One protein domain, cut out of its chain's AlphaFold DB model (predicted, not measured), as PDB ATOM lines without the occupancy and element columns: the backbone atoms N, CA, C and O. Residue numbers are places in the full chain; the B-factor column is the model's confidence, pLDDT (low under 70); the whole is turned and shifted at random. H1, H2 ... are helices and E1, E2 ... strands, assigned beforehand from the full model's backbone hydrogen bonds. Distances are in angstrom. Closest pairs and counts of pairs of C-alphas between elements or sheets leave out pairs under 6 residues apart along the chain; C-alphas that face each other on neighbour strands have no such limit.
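What this domain is: This is residues 14 to 76 of the 165 residues of an uncharacterized protein of Alcaligenaceae bacterium (UniProt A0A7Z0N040). Four short helices make a ring, H1 to H2 to H3 to H4 and back to H1, and a small ribbon of two strands, E1 and E2, lies across one side of that ring. The helices cross at steep angles instead of running side by side, and the last turns of H2 come close to E2. The printed part has 63 residues, with four named helices and two named strands in the order H1 H2 E1 H3 H4 E2; the sheet has the order E1 - E2 and is antiparallel, and the class is mostly helix. The whole is compact, with a radius of gyration of the C-alphas of 10.0 A, and rounded, spanning 28 by 20 by 19 A.

Where its parts are: Find C-alpha 14 at (-65.571, -76.783, 172.924); from there H1 runs through residues 14 to 21. After Gly 22, H2 takes residues 23 to 33, 15.1 A from first to last C-alpha, ending at C-alpha 33, (-69.004, -88.038, 170.291). Next look for E1 at residues 36 to 39, 10.1 A long. H3 follows at residues 49 to 54, 9.0 A, and H4 at residues 56 to 65, 14.5 A. E2, residues 70 to 73, is 9.7 A long and ends at C-alpha 73, (-68.188, -82.021, 168.753).

How they stand to each other: Start at H1, which touches H2 at a steep tilt of 62 degrees, opposite ways; their closest C-alphas are those of Ala 18 and Thr 26, 5.4 A apart. H2 touches H3 at a steep tilt of 41 degrees, opposite ways, closest at the C-alphas of Ala 25 and Ile 54, 4.8 A. H3 and H4 touch only at the corner by their link, about perpendicular at 75 degrees, closest at the C-alphas of Ala 51 and Thr 59, 5.3 A. H4 touches H1 at a steep tilt of 65 degrees, opposite ways, with the C-alphas of Ile 21 and Ala 58 closest at 4.8 A. H2 and H4 are close but not clearly touching. Between the antiparallel neighbours E1 and E2, N 38 and O 71 are within hydrogen-bond range at 2.9 A, as are N 73 and O 36 at 2.9 A. The closest C-alphas of H2 and E2, those of Ala 30 and Val 73, are 6.0 A apart. H1 and E1 are apart, as are H3 and E2. In H1, H2, H3 and H4 every O i to N i+4 pair is within hydrogen-bond range.

The domain as a whole: The two C-alphas farthest apart are those of Thr 43 and Leu 76, at 28.3 A. The printed part has no cut, and no link is long; the link from E1 to H3, 9 residues, is short, and the others are tight. The mean pLDDT of the printed part is 92.7, and no printed residue is under 70.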
ATOM      1  N   LEU A  14     -65.559 -76.150 171.600       82.56
ATOM      2  CA  LEU A  14     -65.571 -76.783 172.924       82.56
ATOM      3  C   LEU A  14     -65.593 -75.768 174.066       82.56
ATOM      4  O   LEU A  14     -66.201 -76.070 175.088       82.56
ATOM      5  N   ASP A  15     -64.958 -74.607 173.905       84.81
ATOM      6  CA  ASP A  15     -64.970 -73.549 174.920       84.81
ATOM      7  C   ASP A  15     -66.377 -72.965 175.060       84.81
ATOM      8  O   ASP A  15     -66.875 -72.825 176.176       84.81
ATOM      9  N   ASP A  16     -67.054 -72.736 173.932       86.56
ATOM     10  CA  ASP A  16     -68.441 -72.266 173.919       86.56
ATOM     11  C   ASP A  16     -69.386 -73.313 174.531       86.56
ATOM     12  O   ASP A  16     -70.207 -72.991 175.385       86.56
ATOM     13  N   ILE A  17     -69.227 -74.600 174.190       88.19
ATOM     14  CA  ILE A  17     -70.000 -75.677 174.829       88.19
ATOM     15  C   ILE A  17     -69.698 -75.734 176.339       88.19
ATOM     16  O   ILE A  17     -70.618 -75.839 177.149       88.19
ATOM     17  N   ALA A  18     -68.427 -75.656 176.746       92.12
ATOM     18  CA  ALA A  18     -68.020 -75.706 178.152       92.12
ATOM     19  C   ALA A  18     -68.541 -74.540 178.987       92.12
ATOM     20  O   ALA A  18     -68.863 -74.765 180.157       92.12
ATOM     21  N   ALA A  19     -68.659 -73.348 178.407       92.69
ATOM     22  CA  ALA A  19     -69.278 -72.208 179.068       92.69
ATOM     23  C   ALA A  19     -70.738 -72.505 179.457       92.69
ATOM     24  O   ALA A  19     -71.158 -72.159 180.560       92.69
ATOM     25  N   GLU A  20     -71.475 -73.227 178.609       94.56
ATOM     26  CA  GLU A  20     -72.900 -73.495 178.822       94.56
ATOM     27  C   GLU A  20     -73.166 -74.701 179.732       94.56
ATOM     28  O   GLU A  20     -73.924 -74.632 180.708       94.56
ATOM     29  N   ILE A  21     -72.535 -75.841 179.437       94.00
ATOM     30  CA  ILE A  21     -72.850 -77.110 180.117       94.00
ATOM     31  C   ILE A  21     -71.858 -77.466 181.228       94.00
ATOM     32  O   ILE A  21     -72.124 -78.356 182.044       94.00
ATOM     33  N   GLY A  22     -70.758 -76.722 181.325       93.94
ATOM     34  CA  GLY A  22     -69.670 -76.952 182.266       93.94
ATOM     35  C   GLY A  22     -68.654 -77.986 181.774       93.94
ATOM     36  O   GLY A  22     -68.978 -78.945 181.074       93.94
ATOM     37  N   LEU A  23     -67.405 -77.828 182.225       91.88
ATOM     38  CA  LEU A  23     -66.247 -78.603 181.764       91.88
ATOM     39  C   LEU A  23     -66.450 -80.125 181.817       91.88
ATOM     40  O   LEU A  23     -66.136 -80.828 180.858       91.88
ATOM     41  N   ARG A  24     -66.975 -80.652 182.930       93.12
ATOM     42  CA  ARG A  24     -67.156 -82.102 183.105       93.12
ATOM     43  C   ARG A  24     -68.087 -82.686 182.042       93.12
ATOM     44  O   ARG A  24     -67.774 -83.729 181.473       93.12
ATOM     45  N   ALA A  25     -69.211 -82.020 181.783       94.94
ATOM     46  CA  ALA A  25     -70.175 -82.451 180.779       94.94
ATOM     47  C   ALA A  25     -69.579 -82.354 179.368       94.94
ATOM     48  O   ALA A  25     -69.730 -83.287 178.585       94.94
ATOM     49  N   THR A  26     -68.818 -81.296 179.078       94.25
ATOM     50  CA  THR A  26     -68.114 -81.131 177.797       94.25
ATOM     51  C   THR A  26     -67.078 -82.219 177.546       94.25
ATOM     52  O   THR A  26     -67.030 -82.769 176.448       94.25
ATOM     53  N   ILE A  27     -66.276 -82.581 178.554       92.56
ATOM     54  CA  ILE A  27     -65.298 -83.670 178.427       92.56
ATOM     55  C   ILE A  27     -66.007 -84.993 178.137       92.56
ATOM     56  O   ILE A  27     -65.590 -85.717 177.238       92.56
ATOM     57  N   LEU A  28     -67.096 -85.299 178.853       94.25
ATOM     58  CA  LEU A  28     -67.888 -86.507 178.601       94.25
ATOM     59  C   LEU A  28     -68.491 -86.494 177.192       94.25
ATOM     60  O   LEU A  28     -68.398 -87.490 176.478       94.25
ATOM     61  N   LEU A  29     -69.041 -85.360 176.758       94.06
ATOM     62  CA  LEU A  29     -69.587 -85.208 175.413       94.06
ATOM     63  C   LEU A  29     -68.519 -85.489 174.346       94.06
ATOM     64  O   LEU A  29     -68.740 -86.289 173.437       94.06
ATOM     65  N   ALA A  30     -67.344 -84.877 174.482       93.38
ATOM     66  CA  ALA A  30     -66.243 -85.036 173.542       93.38
ATOM     67  C   ALA A  30     -65.602 -86.431 173.593       93.38
ATOM     68  O   ALA A  30     -65.171 -86.939 172.559       93.38
ATOM     69  N   ALA A  31     -65.583 -87.086 174.755       91.44
ATOM     70  CA  ALA A  31     -65.097 -88.457 174.893       91.44
ATOM     71  C   ALA A  31     -65.956 -89.462 174.106       91.44
ATOM     72  O   ALA A  31     -65.417 -90.394 173.511       91.44
ATOM     73  N   TRP A  32     -67.277 -89.262 174.064       94.50
ATOM     74  CA  TRP A  32     -68.205 -90.185 173.397       94.50
ATOM     75  C   TRP A  32     -68.512 -89.818 171.940       94.50
ATOM     76  O   TRP A  32     -68.634 -90.706 171.092       94.50
ATOM     77  N   TRP A  33     -68.614 -88.524 171.623       95.12
ATOM     78  CA  TRP A  33     -69.004 -88.038 170.291       95.12
ATOM     79  C   TRP A  33     -67.917 -87.244 169.556       95.12
ATOM     80  O   TRP A  33     -68.166 -86.754 168.456       95.12
ATOM     81  N   GLY A  34     -66.703 -87.150 170.099       93.00
ATOM     82  CA  GLY A  34     -65.605 -86.397 169.499       93.00
ATOM     83  C   GLY A  34     -65.322 -86.757 168.033       93.00
ATOM     84  O   GLY A  34     -65.068 -87.908 167.663       93.00
ATOM     85  N   GLY A  35     -65.286 -85.735 167.183       91.44
ATOM     86  CA  GLY A  35     -65.086 -85.831 165.739       91.44
ATOM     87  C   GLY A  35     -66.357 -86.150 164.953       91.44
ATOM     88  O   GLY A  35     -66.249 -86.603 163.815       91.44
ATOM     89  N   ARG A  36     -67.542 -85.965 165.546       92.81
ATOM     90  CA  ARG A  36     -68.841 -86.213 164.905       92.81
ATOM     91  C   ARG A  36     -69.784 -85.037 165.131       92.81
ATOM     92  O   ARG A  36     -69.645 -84.287 166.094       92.81
ATOM     93  N   ASN A  37     -70.769 -84.917 164.247       93.12
ATOM     94  CA  ASN A  37     -71.917 -84.052 164.476       93.12
ATOM     95  C   ASN A  37     -72.938 -84.771 165.360       93.12
ATOM     96  O   ASN A  37     -73.226 -85.948 165.131       93.12
ATOM     97  N   ILE A  38     -73.512 -84.053 166.319       93.94
ATOM     98  CA  ILE A  38     -74.659 -84.507 167.106       93.94
ATOM     99  C   ILE A  38     -75.842 -83.577 166.866       93.94
ATOM    100  O   ILE A  38     -75.657 -82.401 166.561       93.94
ATOM    101  N   VAL A  39     -77.051 -84.112 167.009       95.44
ATOM    102  CA  VAL A  39     -78.275 -83.310 167.027       95.44
ATOM    103  C   VAL A  39     -78.629 -83.041 168.481       95.44
ATOM    104  O   VAL A  39     -78.766 -83.977 169.272       95.44
ATOM    105  N   VAL A  40     -78.742 -81.766 168.834       95.12
ATOM    106  CA  VAL A  40     -79.165 -81.342 170.166       95.12
ATOM    107  C   VAL A  40     -80.678 -81.560 170.287       95.12
ATOM    108  O   VAL A  40     -81.418 -81.126 169.403       95.12
ATOM    109  N   PRO A  41     -81.174 -82.219 171.349       92.06
ATOM    110  CA  PRO A  41     -82.605 -82.462 171.510       92.06
ATOM    111  C   PRO A  41     -83.384 -81.145 171.612       92.06
ATOM    112  O   PRO A  41     -82.985 -80.256 172.362       92.06
ATOM    113  N   ASP A  42     -84.501 -81.028 170.902       92.75
ATOM    114  CA  ASP A  42     -85.450 -79.907 171.004       92.75
ATOM    115  C   ASP A  42     -86.641 -80.221 171.928       92.75
ATOM    116  O   ASP A  42     -87.277 -79.323 172.475       92.75
ATOM    117  N   THR A  43     -86.925 -81.506 172.136       89.44
ATOM    118  CA  THR A  43     -88.067 -82.017 172.890       89.44
ATOM    119  C   THR A  43     -87.614 -83.062 173.906       89.44
ATOM    120  O   THR A  43     -86.825 -83.954 173.595       89.44
ATOM    121  N   ARG A  44     -88.112 -82.945 175.147       87.44
ATOM    122  CA  ARG A  44     -87.794 -83.839 176.284       87.44
ATOM    123  C   ARG A  44     -86.289 -84.169 176.409       87.44
ATOM    124  O   ARG A  44     -85.908 -85.347 176.370       87.44
ATOM    125  N   PRO A  45     -85.412 -83.151 176.518       87.38
ATOM    126  CA  PRO A  45     -83.959 -83.329 176.502       87.38
ATOM    127  C   PRO A  45     -83.443 -84.321 177.552       87.38
ATOM    128  O   PRO A  45     -82.501 -85.064 177.276       87.38
ATOM    129  N   GLU A  46     -84.091 -84.394 178.712       85.75
ATOM    130  CA  GLU A  46     -83.804 -85.314 179.816       85.75
ATOM    131  C   GLU A  46     -83.889 -86.804 179.441       85.75
ATOM    132  O   GLU A  46     -83.206 -87.630 180.041       85.75
ATOM    133  N   HIS A  47     -84.666 -87.167 178.417       90.19
ATOM    134  CA  HIS A  47     -84.810 -88.559 177.974       90.19
ATOM    135  C   HIS A  47     -83.863 -88.939 176.829       90.19
ATOM    136  O   HIS A  47     -83.816 -90.105 176.417       90.19
ATOM    137  N   SER A  48     -83.100 -87.978 176.307       91.62
ATOM    138  CA  SER A  48     -82.166 -88.212 175.209       91.62
ATOM    139  C   SER A  48     -80.987 -89.104 175.622       91.62
ATOM    140  O   SER A  48     -80.614 -89.209 176.792       91.62
ATOM    141  N   VAL A  49     -80.332 -89.730 174.639       93.81
ATOM    142  CA  VAL A  49     -79.078 -90.475 174.877       93.81
ATOM    143  C   VAL A  49     -77.977 -89.545 175.402       93.81
ATOM    144  O   VAL A  49     -77.161 -89.968 176.216       93.81
ATOM    145  N   ILE A  50     -77.985 -88.276 174.987       94.06
ATOM    146  CA  ILE A  50     -77.036 -87.260 175.456       94.06
ATOM    147  C   ILE A  50     -77.204 -87.052 176.969       94.06
ATOM    148  O   ILE A  50     -76.216 -87.140 177.697       94.06
ATOM    149  N   ALA A  51     -78.441 -86.923 177.463       95.19
ATOM    150  CA  ALA A  51     -78.726 -86.790 178.897       95.19
ATOM    151  C   ALA A  51     -78.236 -87.965 179.739       95.19
ATOM    152  O   ALA A  51     -77.725 -87.752 180.837       95.19
ATOM    153  N   LYS A  52     -78.286 -89.191 179.209       93.94
ATOM    154  CA  LYS A  52     -77.735 -90.369 179.902       93.94
ATOM    155  C   LYS A  52     -76.217 -90.307 180.086       93.94
ATOM    156  O   LYS A  52     -75.695 -90.961 180.984       93.94
ATOM    157  N   VAL A  53     -75.513 -89.559 179.238       94.94
ATOM    158  CA  VAL A  53     -74.049 -89.469 179.259       94.94
ATOM    159  C   VAL A  53     -73.565 -88.243 180.023       94.94
ATOM    160  O   VAL A  53     -72.681 -88.366 180.867       94.94
ATOM    161  N   ILE A  54     -74.125 -87.065 179.739       94.69
ATOM    162  CA  ILE A  54     -73.642 -85.801 180.318       94.69
ATOM    163  C   ILE A  54     -74.489 -85.307 181.497       94.69
ATOM    164  O   ILE A  54     -74.111 -84.341 182.158       94.69
ATOM    165  N   GLY A  55     -75.607 -85.979 181.778       95.38
ATOM    166  CA  GLY A  55     -76.584 -85.603 182.793       95.38
ATOM    167  C   GLY A  55     -77.726 -84.752 182.237       95.38
ATOM    168  O   GLY A  55     -77.580 -84.011 181.257       95.38
ATOM    169  N   GLU A  56     -78.881 -84.847 182.895       95.50
ATOM    170  CA  GLU A  56     -80.099 -84.137 182.498       95.50
ATOM    171  C   GLU A  56     -79.932 -82.614 182.549       95.50
ATOM    172  O   GLU A  56     -80.268 -81.939 181.583       95.50
ATOM    173  N   ASP A  57     -79.354 -82.063 183.624       95.12
ATOM    174  CA  ASP A  57     -79.154 -80.612 183.776       95.12
ATOM    175  C   ASP A  57     -78.236 -80.019 182.706       95.12
ATOM    176  O   ASP A  57     -78.477 -78.930 182.186       95.12
ATOM    177  N   ALA A  58     -77.160 -80.730 182.370       95.00
ATOM    178  CA  ALA A  58     -76.248 -80.312 181.314       95.00
ATOM    179  C   ALA A  58     -76.936 -80.359 179.945       95.00
ATOM    180  O   ALA A  58     -76.763 -79.451 179.139       95.00
ATOM    181  N   THR A  59     -77.768 -81.371 179.708       96.25
ATOM    182  CA  THR A  59     -78.500 -81.502 178.443       96.25
ATOM    183  C   THR A  59     -79.608 -80.465 178.326       96.25
ATOM    184  O   THR A  59     -79.756 -79.874 177.265       96.25
ATOM    185  N   ARG A  60     -80.326 -80.162 179.415       96.12
ATOM    186  CA  ARG A  60     -81.293 -79.055 179.457       96.12
ATOM    187  C   ARG A  60     -80.635 -77.725 179.093       96.12
ATOM    188  O   ARG A  60     -81.185 -76.994 178.279       96.12
ATOM    189  N   ARG A  61     -79.446 -77.435 179.637       95.94
ATOM    190  CA  ARG A  61     -78.679 -76.227 179.284       95.94
ATOM    191  C   ARG A  61     -78.235 -76.230 177.821       95.94
ATOM    192  O   ARG A  61     -78.444 -75.238 177.136       95.94
ATOM    193  N   LEU A  62     -77.721 -77.355 177.317       94.38
ATOM    194  CA  LEU A  62     -77.343 -77.490 175.905       94.38
ATOM    195  C   LEU A  62     -78.527 -77.208 174.968       94.38
ATOM    196  O   LEU A  62     -78.411 -76.428 174.026       94.38
ATOM    197  N   SER A  63     -79.671 -77.829 175.257       96.38
ATOM    198  CA  SER A  63     -80.913 -77.683 174.500       96.38
ATOM    199  C   SER A  63     -81.536 -76.299 174.619       96.38
ATOM    200  O   SER A  63     -82.207 -75.874 173.689       96.38
ATOM    201  N   ALA A  64     -81.315 -75.577 175.720       95.38
ATOM    202  CA  ALA A  64     -81.789 -74.202 175.861       95.38
ATOM    203  C   ALA A  64     -81.061 -73.239 174.910       95.38
ATOM    204  O   ALA A  64     -81.670 -72.291 174.418       95.38
ATOM    205  N   VAL A  65     -79.778 -73.490 174.636       94.75
ATOM    206  CA  VAL A  65     -78.946 -72.620 173.790       94.75
ATOM    207  C   VAL A  65     -79.022 -73.019 172.316       94.75
ATOM    208  O   VAL A  65     -79.104 -72.156 171.445       94.75
ATOM    209  N   TRP A  66     -79.037 -74.322 172.022       94.44
ATOM    210  CA  TRP A  66     -78.993 -74.842 170.651       94.44
ATOM    211  C   TRP A  66     -80.102 -75.869 170.351       94.44
ATOM    212  O   TRP A  66     -79.791 -76.969 169.895       94.44
ATOM    213  N   PRO A  67     -81.393 -75.569 170.577       95.75
ATOM    214  CA  PRO A  67     -82.471 -76.544 170.391       95.75
ATOM    215  C   PRO A  67     -82.547 -77.035 168.939       95.75
ATOM    216  O   PRO A  67     -82.600 -76.232 168.008       95.75
ATOM    217  N   GLY A  68     -82.538 -78.355 168.732       94.56
ATOM    218  CA  GLY A  68     -82.665 -78.982 167.407       94.56
ATOM    219  C   GLY A  68     -81.455 -78.793 166.483       94.56
ATOM    220  O   GLY A  68     -81.447 -79.302 165.362       94.56
ATOM    221  N   ALA A  69     -80.424 -78.071 166.926       94.44
ATOM    222  CA  ALA A  69     -79.274 -77.755 166.097       94.44
ATOM    223  C   ALA A  69     -78.366 -78.972 165.900       94.44
ATOM    224  O   ALA A  69     -78.200 -79.814 166.787       94.44
ATOM    225  N   GLN A  70     -77.706 -79.024 164.743       95.31
ATOM    226  CA  GLN A  70     -76.621 -79.963 164.499       95.31
ATOM    227  C   GLN A  70     -75.287 -79.302 164.860       95.31
ATOM    228  O   GLN A  70     -74.848 -78.381 164.174       95.31
ATOM    229  N   ILE A  71     -74.639 -79.775 165.925       92.69
ATOM    230  CA  ILE A  71     -73.359 -79.233 166.400       92.69
ATOM    231  C   ILE A  71     -72.230 -80.238 166.173       92.69
ATOM    232  O   ILE A  71     -72.377 -81.433 166.439       92.69
ATOM    233  N   PHE A  72     -71.090 -79.756 165.688       92.00
ATOM    234  CA  PHE A  72     -69.870 -80.555 165.619       92.00
ATOM    235  C   PHE A  72     -69.222 -80.616 167.001       92.00
ATOM    236  O   PHE A  72     -68.974 -79.573 167.600       92.00
ATOM    237  N   VAL A  73     -68.911 -81.819 167.490       92.06
ATOM    238  CA  VAL A  73     -68.188 -82.021 168.753       92.06
ATOM    239  C   VAL A  73     -66.716 -82.291 168.434       92.06
ATOM    240  O   VAL A  73     -66.405 -83.358 167.903       92.06
ATOM    241  N   PRO A  74     -65.778 -81.376 168.732       87.56
ATOM    242  CA  PRO A  74     -64.356 -81.615 168.494       87.56
ATOM    243  C   PRO A  74     -63.791 -82.761 169.349       87.56
ATOM    244  O   PRO A  74     -64.264 -83.032 170.451       87.56
ATOM    245  N   ARG A  75     -62.749 -83.440 168.848       88.00
ATOM    246  CA  ARG A  75     -61.999 -84.430 169.637       88.00
ATOM    247  C   ARG A  75     -61.074 -83.743 170.633       88.00
ATOM    248  O   ARG A  75     -60.465 -82.726 170.317       88.00
ATOM    249  N   LEU A  76     -60.850 -84.392 171.770       86.00
ATOM    250  CA  LEU A  76     -59.858 -83.992 172.769       86.00
ATOM    251  C   LEU A  76     -58.440 -84.493 172.422       86.00
ATOM    252  O   LEU A  76     -57.724 -84.979 173.292       86.00
TER     253      LEU A  76